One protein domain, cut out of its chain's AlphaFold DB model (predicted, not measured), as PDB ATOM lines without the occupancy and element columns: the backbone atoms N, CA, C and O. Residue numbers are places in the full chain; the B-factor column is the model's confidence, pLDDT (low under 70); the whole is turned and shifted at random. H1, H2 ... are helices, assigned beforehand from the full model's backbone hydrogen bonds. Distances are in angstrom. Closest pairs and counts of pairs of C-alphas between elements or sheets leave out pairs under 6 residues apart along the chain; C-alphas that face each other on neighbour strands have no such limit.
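AT A GLANCE: This is residues 237 to 332 of the 511 residues of the protein "Component of oligomeric Golgi complex 2" of Bombus impatiens (UniProt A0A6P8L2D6). Three long helices, H1, H3 and H5, run roughly lengthwise in a loose group, their centres at the corners of a triangle, and H1 touches both H3 and H5, while H3 and H5 are near each other. H4 and the long loop of residues 287 to 297 make one end, short H2 joins H1 to H3 toward the other, and H6 and H7 extend that other end, where residues 320 to 325 stick out. The printed part has 96 residues with seven named helices, H1 to H7 in order, and no named strand; the class is all helix. The whole is loose, with a radius of gyration of the C-alphas of 15.6 A, and spans 52 by 21 by 21 A.

IN THESE COORDINATES: H1 is residues 237 to 250, 19.4 A long, and begins at C-alpha 237 at (-43.528, -5.457, 18.164). H2 is residues 255 to 258. H3 is residues 262 to 276, 21.6 A long, and ends at C-alpha 276 at (-41.218, 10.434, 8.611). H4 is residues 279 to 286, 10.0 A long. H5, residues 298 to 314, is the longest at 22.3 A. H6 is residues 316 to 319. H7 is residues 324 to 328 and ends at C-alpha 328 at (-12.896, 15.876, 21.461).

HOW THE PARTS SIT: H1 touches H5, the closest C-alphas being those of Arg 239 and Ser 302, 4.4 A apart; they run the same way at a steep tilt of 43 degrees. With residues 246 to 250 alone, H1 touches H3, closest at the C-alphas of Val 250 and Ile 266, 6.3 A apart; they run opposite ways at a tilt of 37 degrees, only just steep. H2 touches residues 262 to 266 of H3, closest at the C-alphas of Leu 256 and Gly 262, 4.9 A apart. H3 and H5 are near each other. H4 touches residues 298 to 299 of H5, the C-alphas of Leu 282 and Phe 298 being closest at 7.3 A; the tilt is steep, 60 degrees, opposite ways. H6 and H7 touch only at the corner, closest at the C-alphas of Ile 318 and Phe 327, 6.3 A apart. H7 is apart from H3 and H5, among others. Every O i to N i+4 pair is within hydrogen-bond range in H4 and H7, against 7 of 10 in H1, 10 of 11 in H3 and 9 of 13 in H5; H2 and H6 are too short for such a pair.

THE WHOLE: The C-alphas farthest apart are those of Arg 290 and Gly 322, 52.3 A. The printed part has no cut. The link from H4 to H5, 11 residues, is long; the other links are tight. Mean pLDDT of the printed part is 70.3, and it is under 70 at residues 250 to 264, 286 to 294 and 315 to 332.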
ATOM      1  N   LEU A 237     -43.437  -5.121  19.584       87.12
ATOM      2  CA  LEU A 237     -43.528  -5.457  18.164       87.12
ATOM      3  C   LEU A 237     -42.997  -4.311  17.291       87.12
ATOM      4  O   LEU A 237     -42.159  -4.536  16.418       87.12
ATOM      5  N   VAL A 238     -43.428  -3.071  17.561       85.69
ATOM      6  CA  VAL A 238     -42.908  -1.878  16.867       85.69
ATOM      7  C   VAL A 238     -41.407  -1.731  17.102       85.69
ATOM      8  O   VAL A 238     -40.668  -1.415  16.166       85.69
ATOM      9  N   ARG A 239     -40.943  -1.991  18.331       85.56
ATOM     10  CA  ARG A 239     -39.521  -1.953  18.676       85.56
ATOM     11  C   ARG A 239     -38.700  -2.913  17.816       85.56
ATOM     12  O   ARG A 239     -37.706  -2.498  17.236       85.56
ATOM     13  N   LYS A 240     -39.102  -4.181  17.722       85.69
ATOM     14  CA  LYS A 240     -38.309  -5.227  17.055       85.69
ATOM     15  C   LYS A 240     -38.370  -5.151  15.532       85.69
ATOM     16  O   LYS A 240     -37.329  -5.218  14.885       85.69
ATOM     17  N   GLU A 241     -39.566  -4.999  14.970       82.25
ATOM     18  CA  GLU A 241     -39.798  -5.173  13.528       82.25
ATOM     19  C   GLU A 241     -39.631  -3.879  12.724       82.25
ATOM     20  O   GLU A 241     -39.254  -3.917  11.555       82.25
ATOM     21  N   ILE A 242     -39.901  -2.721  13.334       81.06
ATOM     22  CA  ILE A 242     -39.836  -1.422  12.646       81.06
ATOM     23  C   ILE A 242     -38.613  -0.652  13.119       81.06
ATOM     24  O   ILE A 242     -37.715  -0.354  12.339       81.06
ATOM     25  N   VAL A 243     -38.561  -0.336  14.410       81.56
ATOM     26  CA  VAL A 243     -37.539   0.544  14.981       81.56
ATOM     27  C   VAL A 243     -36.153  -0.106  14.927       81.56
ATOM     28  O   VAL A 243     -35.216   0.528  14.454       81.56
ATOM     29  N   GLY A 244     -36.031  -1.374  15.316       80.38
ATOM     30  CA  GLY A 244     -34.780  -2.134  15.337       80.38
ATOM     31  C   GLY A 244     -33.968  -2.071  14.036       80.38
ATOM     32  O   GLY A 244     -32.799  -1.666  14.077       80.38
ATOM     33  N   PRO A 245     -34.531  -2.428  12.862       81.31
ATOM     34  CA  PRO A 245     -33.794  -2.346  11.601       81.31
ATOM     35  C   PRO A 245     -33.469  -0.900  11.199       81.31
ATOM     36  O   PRO A 245     -32.381  -0.635  10.687       81.31
ATOM     37  N   LEU A 246     -34.367   0.054  11.459       75.94
ATOM     38  CA  LEU A 246     -34.161   1.467  11.131       75.94
ATOM     39  C   LEU A 246     -33.039   2.093  11.967       75.94
ATOM     40  O   LEU A 246     -32.163   2.774  11.431       75.94
ATOM     41  N   ILE A 247     -33.024   1.814  13.270       78.69
ATOM     42  CA  ILE A 247     -31.996   2.288  14.191       78.69
ATOM     43  C   ILE A 247     -30.670   1.591  13.915       78.69
ATOM     44  O   ILE A 247     -29.654   2.277  13.877       78.69
ATOM     45  N   HIS A 248     -30.643   0.283  13.638       76.69
ATOM     46  CA  HIS A 248     -29.401  -0.402  13.259       76.69
ATOM     47  C   HIS A 248     -28.767   0.224  12.002       76.69
ATOM     48  O   HIS A 248     -27.543   0.363  11.922       76.69
ATOM     49  N   ASN A 249     -29.571   0.636  11.020       72.75
ATOM     50  CA  ASN A 249     -29.059   1.292   9.813       72.75
ATOM     51  C   ASN A 249     -28.446   2.679  10.093       72.75
ATOM     52  O   ASN A 249     -27.596   3.148   9.332       72.75
ATOM     53  N   VAL A 250     -28.849   3.339  11.184       69.75
ATOM     54  CA  VAL A 250     -28.373   4.677  11.568       69.75
ATOM     55  C   VAL A 250     -27.229   4.616  12.584       69.75
ATOM     56  O   VAL A 250     -26.220   5.301  12.412       69.75
ATOM     57  N   ILE A 251     -27.361   3.781  13.612       68.00
ATOM     58  CA  ILE A 251     -26.442   3.616  14.739       68.00
ATOM     59  C   ILE A 251     -25.501   2.443  14.442       68.00
ATOM     60  O   ILE A 251     -25.678   1.330  14.927       68.00
ATOM     61  N   ASN A 252     -24.480   2.696  13.624       68.62
ATOM     62  CA  ASN A 252     -23.392   1.752  13.382       68.62
ATOM     63  C   ASN A 252     -22.025   2.444  13.579       68.62
ATOM     64  O   ASN A 252     -21.895   3.669  13.533       68.62
ATOM     65  N   THR A 253     -20.981   1.647  13.811       60.06
ATOM     66  CA  THR A 253     -19.604   2.145  14.001       60.06
ATOM     67  C   THR A 253     -18.998   2.739  12.725       60.06
ATOM     68  O   THR A 253     -17.986   3.437  12.795       60.06
ATOM     69  N   GLU A 254     -19.605   2.472  11.565       58.94
ATOM     70  CA  GLU A 254     -19.148   2.924  10.251       58.94
ATOM     71  C   GLU A 254     -19.630   4.341   9.918       58.94
ATOM     72  O   GLU A 254     -18.798   5.177   9.574       58.94
ATOM     73  N   ASN A 255     -20.919   4.653  10.110       58.72
ATOM     74  CA  ASN A 255     -21.519   5.985   9.919       58.72
ATOM     75  C   ASN A 255     -20.834   7.037  10.795       58.72
ATOM     76  O   ASN A 255     -20.739   8.202  10.424       58.72
ATOM     77  N   LEU A 256     -20.328   6.627  11.956       57.75
ATOM     78  CA  LEU A 256     -19.647   7.523  12.882       57.75
ATOM     79  C   LEU A 256     -18.208   7.844  12.452       57.75
ATOM     80  O   LEU A 256     -17.692   8.907  12.782       57.75
ATOM     81  N   LYS A 257     -17.566   6.949  11.690       55.47
ATOM     82  CA  LYS A 257     -16.217   7.151  11.136       55.47
ATOM     83  C   LYS A 257     -16.226   7.862   9.783       55.47
ATOM     84  O   LYS A 257     -15.220   8.465   9.422       55.47
ATOM     85  N   THR A 258     -17.315   7.755   9.023       53.44
ATOM     86  CA  THR A 258     -17.412   8.280   7.653       53.44
ATOM     87  C   THR A 258     -17.984   9.696   7.568       53.44
ATOM     88  O   THR A 258     -17.637  10.413   6.629       53.44
ATOM     89  N   ASP A 259     -18.796  10.142   8.533       52.62
ATOM     90  CA  ASP A 259     -19.445  11.457   8.472       52.62
ATOM     91  C   ASP A 259     -18.644  12.571   9.175       52.62
ATOM     92  O   ASP A 259     -18.369  12.521  10.372       52.62
ATOM     93  N   LEU A 260     -18.382  13.664   8.443       48.62
ATOM     94  CA  LEU A 260     -17.726  14.906   8.906       48.62
ATOM     95  C   LEU A 260     -18.432  15.616  10.086       48.62
ATOM     96  O   LEU A 260     -17.855  16.519  10.686       48.62
ATOM     97  N   LEU A 261     -19.677  15.236  10.400       53.19
ATOM     98  CA  LEU A 261     -20.496  15.753  11.512       53.19
ATOM     99  C   LEU A 261     -20.795  14.681  12.583       53.19
ATOM    100  O   LEU A 261     -21.581  14.934  13.500       53.19
ATOM    101  N   GLY A 262     -20.200  13.486  12.447       65.81
ATOM    102  CA  GLY A 262     -20.263  12.365  13.387       65.81
ATOM    103  C   GLY A 262     -21.644  12.146  14.011       65.81
ATOM    104  O   GLY A 262     -22.604  11.746  13.352       65.81
ATOM    105  N   LEU A 263     -21.742  12.448  15.307       66.44
ATOM    106  CA  LEU A 263     -22.914  12.197  16.145       66.44
ATOM    107  C   LEU A 263     -24.114  13.115  15.836       66.44
ATOM    108  O   LEU A 263     -25.262  12.702  15.987       66.44
ATOM    109  N   GLN A 264     -23.884  14.340  15.350       66.88
ATOM    110  CA  GLN A 264     -24.974  15.275  15.043       66.88
ATOM    111  C   GLN A 264     -25.809  14.793  13.850       66.88
ATOM    112  O   GLN A 264     -27.033  14.931  13.845       66.88
ATOM    113  N   ASN A 265     -25.169  14.182  12.850       70.44
ATOM    114  CA  ASN A 265     -25.889  13.612  11.715       70.44
ATOM    115  C   ASN A 265     -26.681  12.364  12.124       70.44
ATOM    116  O   ASN A 265     -27.804  12.176  11.667       70.44
ATOM    117  N   ILE A 266     -26.135  11.553  13.035       74.00
ATOM    118  CA  ILE A 266     -26.835  10.401  13.617       74.00
ATOM    119  C   ILE A 266     -28.099  10.872  14.348       74.00
ATOM    120  O   ILE A 266     -29.180  10.362  14.062       74.00
ATOM    121  N   TYR A 267     -28.012  11.907  15.193       74.69
ATOM    122  CA  TYR A 267     -29.196  12.476  15.848       74.69
ATOM    123  C   TYR A 267     -30.202  13.069  14.857       74.69
ATOM    124  O   TYR A 267     -31.399  12.835  14.998       74.69
ATOM    125  N   ASN A 268     -29.749  13.768  13.816       77.12
ATOM    126  CA  ASN A 268     -30.647  14.286  12.780       77.12
ATOM    127  C   ASN A 268     -31.341  13.162  11.991       77.12
ATOM    128  O   ASN A 268     -32.519  13.280  11.659       77.12
ATOM    129  N   ARG A 269     -30.650  12.049  11.716       77.31
ATOM    130  CA  ARG A 269     -31.243  10.865  11.074       77.31
ATOM    131  C   ARG A 269     -32.248  10.166  11.991       77.31
ATOM    132  O   ARG A 269     -33.329   9.823  11.524       77.31
ATOM    133  N   LEU A 270     -31.951  10.040  13.287       82.25
ATOM    134  CA  LEU A 270     -32.899   9.530  14.289       82.25
ATOM    135  C   LEU A 270     -34.150  10.418  14.395       82.25
ATOM    136  O   LEU A 270     -35.271   9.912  14.415       82.25
ATOM    137  N   LEU A 271     -33.982  11.743  14.378       81.88
ATOM    138  CA  LEU A 271     -35.097  12.694  14.335       81.88
ATOM    139  C   LEU A 271     -35.903  12.582  13.033       81.88
ATOM    140  O   LEU A 271     -37.126  12.711  13.055       81.88
ATOM    141  N   ASN A 272     -35.257  12.305  11.899       83.12
ATOM    142  CA  ASN A 272     -35.961  12.069  10.637       83.12
ATOM    143  C   ASN A 272     -36.795  10.782  10.661       83.12
ATOM    144  O   ASN A 272     -37.916  10.802  10.159       83.12
ATOM    145  N   ILE A 273     -36.308   9.703  11.285       81.31
ATOM    146  CA  ILE A 273     -37.087   8.466  11.480       81.31
ATOM    147  C   ILE A 273     -38.370   8.768  12.267       81.31
ATOM    148  O   ILE A 273     -39.466   8.392  11.845       81.31
ATOM    149  N   LEU A 274     -38.261   9.536  13.357       80.56
ATOM    150  CA  LEU A 274     -39.425   9.981  14.132       80.56
ATOM    151  C   LEU A 274     -40.407  10.811  13.288       80.56
ATOM    152  O   LEU A 274     -41.616  10.593  13.339       80.56
ATOM    153  N   ASN A 275     -39.887  11.739  12.483       79.38
ATOM    154  CA  ASN A 275     -40.690  12.689  11.712       79.38
ATOM    155  C   ASN A 275     -41.294  12.122  10.418       79.38
ATOM    156  O   ASN A 275     -42.210  12.738   9.864       79.38
ATOM    157  N   VAL A 276     -40.792  10.998   9.904       77.38
ATOM    158  CA  VAL A 276     -41.218  10.434   8.611       77.38
ATOM    159  C   VAL A 276     -41.867   9.067   8.781       77.38
ATOM    160  O   VAL A 276     -42.976   8.859   8.292       77.38
ATOM    161  N   GLU A 277     -41.196   8.146   9.465       71.94
ATOM    162  CA  GLU A 277     -41.605   6.741   9.526       71.94
ATOM    163  C   GLU A 277     -42.554   6.486  10.695       71.94
ATOM    164  O   GLU A 277     -43.579   5.831  10.524       71.94
ATOM    165  N   LEU A 278     -42.290   7.096  11.855       78.06
ATOM    166  CA  LEU A 278     -43.153   6.969  13.033       78.06
ATOM    167  C   LEU A 278     -44.218   8.062  13.139       78.06
ATOM    168  O   LEU A 278     -45.097   7.967  13.992       78.06
ATOM    169  N   LYS A 279     -44.205   9.071  12.258       77.56
ATOM    170  CA  LYS A 279     -45.119  10.219  12.336       77.56
ATOM    171  C   LYS A 279     -46.585   9.813  12.425       77.56
ATOM    172  O   LYS A 279     -47.302  10.334  13.262       77.56
ATOM    173  N   GLN A 280     -47.030   8.862  11.607       74.94
ATOM    174  CA  GLN A 280     -48.424   8.417  11.621       74.94
ATOM    175  C   GLN A 280     -48.808   7.730  12.940       74.94
ATOM    176  O   GLN A 280     -49.892   7.968  13.466       74.94
ATOM    177  N   LEU A 281     -47.915   6.902  13.484       76.00
ATOM    178  CA  LEU A 281     -48.120   6.196  14.749       76.00
ATOM    179  C   LEU A 281     -48.128   7.178  15.931       76.00
ATOM    180  O   LEU A 281     -48.993   7.105  16.806       76.00
ATOM    181  N   LEU A 282     -47.198   8.134  15.925       74.75
ATOM    182  CA  LEU A 282     -47.097   9.200  16.919       74.75
ATOM    183  C   LEU A 282     -48.277  10.171  16.817       74.75
ATOM    184  O   LEU A 282     -48.806  10.588  17.844       74.75
ATOM    185  N   ASP A 283     -48.763  10.463  15.608       73.00
ATOM    186  CA  ASP A 283     -49.915  11.338  15.402       73.00
ATOM    187  C   ASP A 283     -51.198  10.745  16.012       73.00
ATOM    188  O   ASP A 283     -52.021  11.465  16.579       73.00
ATOM    189  N   ILE A 284     -51.346   9.419  15.939       70.44
ATOM    190  CA  ILE A 284     -52.496   8.676  16.475       70.44
ATOM    191  C   ILE A 284     -52.417   8.513  18.003       70.44
ATOM    192  O   ILE A 284     -53.453   8.450  18.672       70.44
ATOM    193  N   THR A 285     -51.217   8.468  18.583       71.25
ATOM    194  CA  THR A 285     -51.025   8.149  20.011       71.25
ATOM    195  C   THR A 285     -50.726   9.349  20.904       71.25
ATOM    196  O   THR A 285     -51.152   9.354  22.056       71.25
ATOM    197  N   LEU A 286     -50.049  10.385  20.394       65.75
ATOM    198  CA  LEU A 286     -49.622  11.540  21.190       65.75
ATOM    199  C   LEU A 286     -50.584  12.731  21.125       65.75
ATOM    200  O   LEU A 286     -50.701  13.459  22.113       65.75
ATOM    201  N   TYR A 287     -51.283  12.957  20.004       61.22
ATOM    202  CA  TYR A 287     -52.182  14.110  19.893       61.22
ATOM    203  C   TYR A 287     -53.620  13.750  20.282       61.22
ATOM    204  O   TYR A 287     -54.253  12.918  19.630       61.22
ATOM    205  N   PRO A 288     -54.203  14.433  21.283       54.59
ATOM    206  CA  PRO A 288     -55.558  14.183  21.760       54.59
ATOM    207  C   PRO A 288     -56.621  14.804  20.836       54.59
ATOM    208  O   PRO A 288     -57.491  15.549  21.282       54.59
ATOM    209  N   ASN A 289     -56.580  14.500  19.538       47.41
ATOM    210  CA  ASN A 289     -57.728  14.704  18.659       47.41
ATOM    211  C   ASN A 289     -58.621  13.454  18.665       47.41
ATOM    212  O   ASN A 289     -58.185  12.370  19.040       47.41
ATOM    213  N   ARG A 290     -59.898  13.621  18.279       51.44
ATOM    214  CA  ARG A 290     -61.048  12.694  18.461       51.44
ATOM    215  C   ARG A 290     -60.882  11.228  17.990       51.44
ATOM    216  O   ARG A 290     -61.833  10.465  18.107       51.44
ATOM    217  N   LEU A 291     -59.724  10.843  17.461       50.53
ATOM    218  CA  LEU A 291     -59.387   9.530  16.899       50.53
ATOM    219  C   LEU A 291     -58.180   8.862  17.601       50.53
ATOM    220  O   LEU A 291     -57.660   7.873  17.097       50.53
ATOM    221  N   SER A 292     -57.721   9.400  18.737       58.22
ATOM    222  CA  SER A 292     -56.548   8.887  19.457       58.22
ATOM    223  C   SER A 292     -56.875   7.704  20.373       58.22
ATOM    224  O   SER A 292     -57.819   7.759  21.169       58.22
ATOM    225  N   VAL A 293     -56.063   6.646  20.283       64.25
ATOM    226  CA  VAL A 293     -56.098   5.500  21.202       64.25
ATOM    227  C   VAL A 293     -55.187   5.806  22.388       64.25
ATOM    228  O   VAL A 293     -53.979   5.967  22.233       64.25
ATOM    229  N   LYS A 294     -55.775   5.919  23.582       65.69
ATOM    230  CA  LYS A 294     -55.047   6.243  24.815       65.69
ATOM    231  C   LYS A 294     -54.368   4.995  25.379       65.69
ATOM    232  O   LYS A 294     -55.002   3.948  25.443       65.69
ATOM    233  N   GLY A 295     -53.131   5.144  25.852       70.44
ATOM    234  CA  GLY A 295     -52.415   4.105  26.605       70.44
ATOM    235  C   GLY A 295     -51.055   3.710  26.030       70.44
ATOM    236  O   GLY A 295     -50.253   3.159  26.769       70.44
ATOM    237  N   PHE A 296     -50.772   4.037  24.767       80.19
ATOM    238  CA  PHE A 296     -49.502   3.704  24.117       80.19
ATOM    239  C   PHE A 296     -48.473   4.826  24.241       80.19
ATOM    240  O   PHE A 296     -48.794   6.001  24.046       80.19
ATOM    241  N   ASN A 297     -47.220   4.451  24.473       81.88
ATOM    242  CA  ASN A 297     -46.065   5.331  24.428       81.88
ATOM    243  C   ASN A 297     -44.948   4.723  23.568       81.88
ATOM    244  O   ASN A 297     -43.864   4.394  24.047       81.88
ATOM    245  N   PHE A 298     -45.197   4.644  22.260       83.12
ATOM    246  CA  PHE A 298     -44.225   4.147  21.280       83.12
ATOM    247  C   PHE A 298     -42.918   4.957  21.242       83.12
ATOM    248  O   PHE A 298     -41.876   4.434  20.851       83.12
ATOM    249  N   LEU A 299     -42.936   6.228  21.660       81.88
ATOM    250  CA  LEU A 299     -41.722   7.043  21.730       81.88
ATOM    251  C   LEU A 299     -40.776   6.533  22.823       81.88
ATOM    252  O   LEU A 299     -39.593   6.333  22.565       81.88
ATOM    253  N   VAL A 300     -41.290   6.341  24.038       83.56
ATOM    254  CA  VAL A 300     -40.461   5.924  25.174       83.56
ATOM    255  C   VAL A 300     -40.212   4.425  25.123       83.56
ATOM    256  O   VAL A 300     -39.060   4.016  25.163       83.56
ATOM    257  N   ASN A 301     -41.263   3.618  24.985       83.31
ATOM    258  CA  ASN A 301     -41.184   2.173  25.196       83.31
ATOM    259  C   ASN A 301     -40.712   1.398  23.958       83.31
ATOM    260  O   ASN A 301     -40.199   0.292  24.095       83.31
ATOM    261  N   SER A 302     -40.831   1.974  22.758       83.12
ATOM    262  CA  SER A 302     -40.347   1.331  21.529       83.12
ATOM    263  C   SER A 302     -39.097   2.009  20.989       83.12
ATOM    264  O   SER A 302     -38.063   1.365  20.839       83.12
ATOM    265  N   PHE A 303     -39.176   3.311  20.701       85.25
ATOM    266  CA  PHE A 303     -38.092   4.036  20.044       85.25
ATOM    267  C   PHE A 303     -36.896   4.268  20.972       85.25
ATOM    268  O   PHE A 303     -35.778   3.892  20.632       85.25
ATOM    269  N   TRP A 304     -37.113   4.867  22.145       84.94
ATOM    270  CA  TRP A 304     -36.009   5.284  23.011       84.94
ATOM    271  C   TRP A 304     -35.231   4.113  23.610       84.94
ATOM    272  O   TRP A 304     -34.005   4.173  23.633       84.94
ATOM    273  N   ILE A 305     -35.912   3.040  24.025       82.56
ATOM    274  CA  ILE A 305     -35.236   1.848  24.565       82.56
ATOM    275  C   ILE A 305     -34.276   1.251  23.528       82.56
ATOM    276  O   ILE A 305     -33.150   0.895  23.867       82.56
ATOM    277  N   ASP A 306     -34.684   1.172  22.258       81.94
ATOM    278  CA  ASP A 306     -33.814   0.637  21.209       81.94
ATOM    279  C   ASP A 306     -32.682   1.613  20.845       81.94
ATOM    280  O   ASP A 306     -31.544   1.187  20.678       81.94
ATOM    281  N   VAL A 307     -32.936   2.930  20.825       83.12
ATOM    282  CA  VAL A 307     -31.863   3.936  20.692       83.12
ATOM    283  C   VAL A 307     -30.822   3.766  21.800       83.12
ATOM    284  O   VAL A 307     -29.631   3.686  21.504       83.12
ATOM    285  N   GLU A 308     -31.246   3.713  23.062       82.69
ATOM    286  CA  GLU A 308     -30.360   3.580  24.220       82.69
ATOM    287  C   GLU A 308     -29.528   2.298  24.132       82.69
ATOM    288  O   GLU A 308     -28.297   2.359  24.183       82.69
ATOM    289  N   GLU A 309     -30.181   1.157  23.904       82.38
ATOM    290  CA  GLU A 309     -29.514  -0.139  23.810       82.38
ATOM    291  C   GLU A 309     -28.506  -0.173  22.650       82.38
ATOM    292  O   GLU A 309     -27.387  -0.670  22.801       82.38
ATOM    293  N   LYS A 310     -28.851   0.394  21.489       77.69
ATOM    294  CA  LYS A 310     -27.953   0.434  20.326       77.69
ATOM    295  C   LYS A 310     -26.798   1.413  20.520       77.69
ATOM    296  O   LYS A 310     -25.676   1.099  20.120       77.69
ATOM    297  N   ILE A 311     -27.013   2.564  21.155       76.62
ATOM    298  CA  ILE A 311     -25.919   3.479  21.512       76.62
ATOM    299  C   ILE A 311     -24.980   2.790  22.507       76.62
ATOM    300  O   ILE A 311     -23.762   2.833  22.322       76.62
ATOM    301  N   GLU A 312     -25.518   2.104  23.518       77.75
ATOM    302  CA  GLU A 312     -24.707   1.362  24.477       77.75
ATOM    303  C   GLU A 312     -23.956   0.208  23.804       77.75
ATOM    304  O   GLU A 312     -22.795  -0.021  24.111       77.75
ATOM    305  N   GLN A 313     -24.548  -0.519  22.860       78.56
ATOM    306  CA  GLN A 313     -23.880  -1.653  22.212       78.56
ATOM    307  C   GLN A 313     -22.824  -1.217  21.187       78.56
ATOM    308  O   GLN A 313     -21.702  -1.729  21.204       78.56
ATOM    309  N   TYR A 314     -23.164  -0.272  20.307       70.31
ATOM    310  CA  TYR A 314     -22.364   0.071  19.127       70.31
ATOM    311  C   TYR A 314     -21.564   1.366  19.275       70.31
ATOM    312  O   TYR A 314     -20.626   1.585  18.504       70.31
ATOM    313  N   ILE A 315     -21.893   2.219  20.251       69.19
ATOM    314  CA  ILE A 315     -21.265   3.530  20.434       69.19
ATOM    315  C   ILE A 315     -20.770   3.775  21.875       69.19
ATOM    316  O   ILE A 315     -20.821   4.883  22.400       69.19
ATOM    317  N   LYS A 316     -20.179   2.759  22.518       69.19
ATOM    318  CA  LYS A 316     -19.564   2.898  23.862       69.19
ATOM    319  C   LYS A 316     -18.498   3.995  23.954       69.19
ATOM    320  O   LYS A 316     -18.269   4.550  25.023       69.19
ATOM    321  N   TYR A 317     -17.840   4.305  22.839       62.88
ATOM    322  CA  TYR A 317     -16.733   5.262  22.777       62.88
ATOM    323  C   TYR A 317     -17.160   6.728  22.938       62.88
ATOM    324  O   TYR A 317     -16.307   7.527  23.306       62.88
ATOM    325  N   ILE A 318     -18.446   7.087  22.769       63.34
ATOM    326  CA  ILE A 318     -18.921   8.443  23.144       63.34
ATOM    327  C   ILE A 318     -18.749   8.664  24.653       63.34
ATOM    328  O   ILE A 318     -18.475   9.770  25.107       63.34
ATOM    329  N   PHE A 319     -18.902   7.596  25.439       63.69
ATOM    330  CA  PHE A 319     -18.869   7.636  26.899       63.69
ATOM    331  C   PHE A 319     -17.499   7.278  27.482       63.69
ATOM    332  O   PHE A 319     -17.375   7.154  28.699       63.69
ATOM    333  N   ALA A 320     -16.472   7.085  26.648       60.97
ATOM    334  CA  ALA A 320     -15.140   6.696  27.093       60.97
ATOM    335  C   ALA A 320     -14.251   7.940  27.305       60.97
ATOM    336  O   ALA A 320     -13.701   8.464  26.339       60.97
ATOM    337  N   PRO A 321     -14.016   8.391  28.554       57.19
ATOM    338  CA  PRO A 321     -13.137   9.532  28.831       57.19
ATOM    339  C   PRO A 321     -11.643   9.222  28.608       57.19
ATOM    340  O   PRO A 321     -10.801  10.101  28.768       57.19
ATOM    341  N   GLY A 322     -11.299   7.965  28.298       56.16
ATOM    342  CA  GLY A 322      -9.922   7.479  28.178       56.16
ATOM    343  C   GLY A 322      -9.235   7.775  26.842       56.16
ATOM    344  O   GLY A 322      -8.015   7.657  26.775       56.16
ATOM    345  N   ASP A 323      -9.978   8.174  25.804       57.72
ATOM    346  CA  ASP A 323      -9.415   8.641  24.532       57.72
ATOM    347  C   ASP A 323      -9.849  10.095  24.278       57.72
ATOM    348  O   ASP A 323     -10.947  10.344  23.767       57.72
ATOM    349  N   PRO A 324      -9.003  11.076  24.643       55.78
ATOM    350  CA  PRO A 324      -9.309  12.487  24.471       55.78
ATOM    351  C   PRO A 324      -9.621  12.833  23.017       55.78
ATOM    352  O   PRO A 324     -10.474  13.670  22.772       55.78
ATOM    353  N   ILE A 325      -8.979  12.194  22.036       57.16
ATOM    354  CA  ILE A 325      -9.092  12.582  20.623       57.16
ATOM    355  C   ILE A 325     -10.479  12.222  20.072       57.16
ATOM    356  O   ILE A 325     -11.089  13.029  19.370       57.16
ATOM    357  N   LEU A 326     -10.997  11.045  20.434       55.59
ATOM    358  CA  LEU A 326     -12.345  10.604  20.059       55.59
ATOM    359  C   LEU A 326     -13.445  11.289  20.879       55.59
ATOM    360  O   LEU A 326     -14.537  11.502  20.366       55.59
ATOM    361  N   PHE A 327     -13.166  11.682  22.122       55.28
ATOM    362  CA  PHE A 327     -14.089  12.494  22.917       55.28
ATOM    363  C   PHE A 327     -14.145  13.953  22.417       55.28
ATOM    364  O   PHE A 327     -15.212  14.561  22.354       55.28
ATOM    365  N   HIS A 328     -13.006  14.516  21.996       52.94
ATOM    366  CA  HIS A 328     -12.896  15.876  21.461       52.94
ATOM    367  C   HIS A 328     -13.566  16.042  20.094       52.94
ATOM    368  O   HIS A 328     -14.135  17.104  19.843       52.94
ATOM    369  N   SER A 329     -13.553  15.017  19.236       52.72
ATOM    370  CA  SER A 329     -14.239  15.066  17.937       52.72
ATOM    371  C   SER A 329     -15.769  14.978  18.042       52.72
ATOM    372  O   SER A 329     -16.458  15.235  17.057       52.72
ATOM    373  N   VAL A 330     -16.314  14.656  19.224       54.75
ATOM    374  CA  VAL A 330     -17.739  14.349  19.448       54.75
ATOM    375  C   VAL A 330     -18.449  15.402  20.330       54.75
ATOM    376  O   VAL A 330     -19.244  15.078  21.195       54.75
ATOM    377  N   ASN A 331     -18.287  16.696  20.039       57.47
ATOM    378  CA  ASN A 331     -19.237  17.760  20.457       57.47
ATOM    379  C   ASN A 331     -19.182  18.283  21.910       57.47
ATOM    380  O   ASN A 331     -20.141  18.166  22.667       57.47
ATOM    381  N   SER A 332     -18.136  19.016  22.293       54.28
ATOM    382  CA  SER A 332     -18.258  19.912  23.464       54.28
ATOM    383  C   SER A 332     -17.352  21.134  23.368       54.28
ATOM    384  O   SER A 332     -17.810  22.275  23.483       54.28
TER     385      SER A 332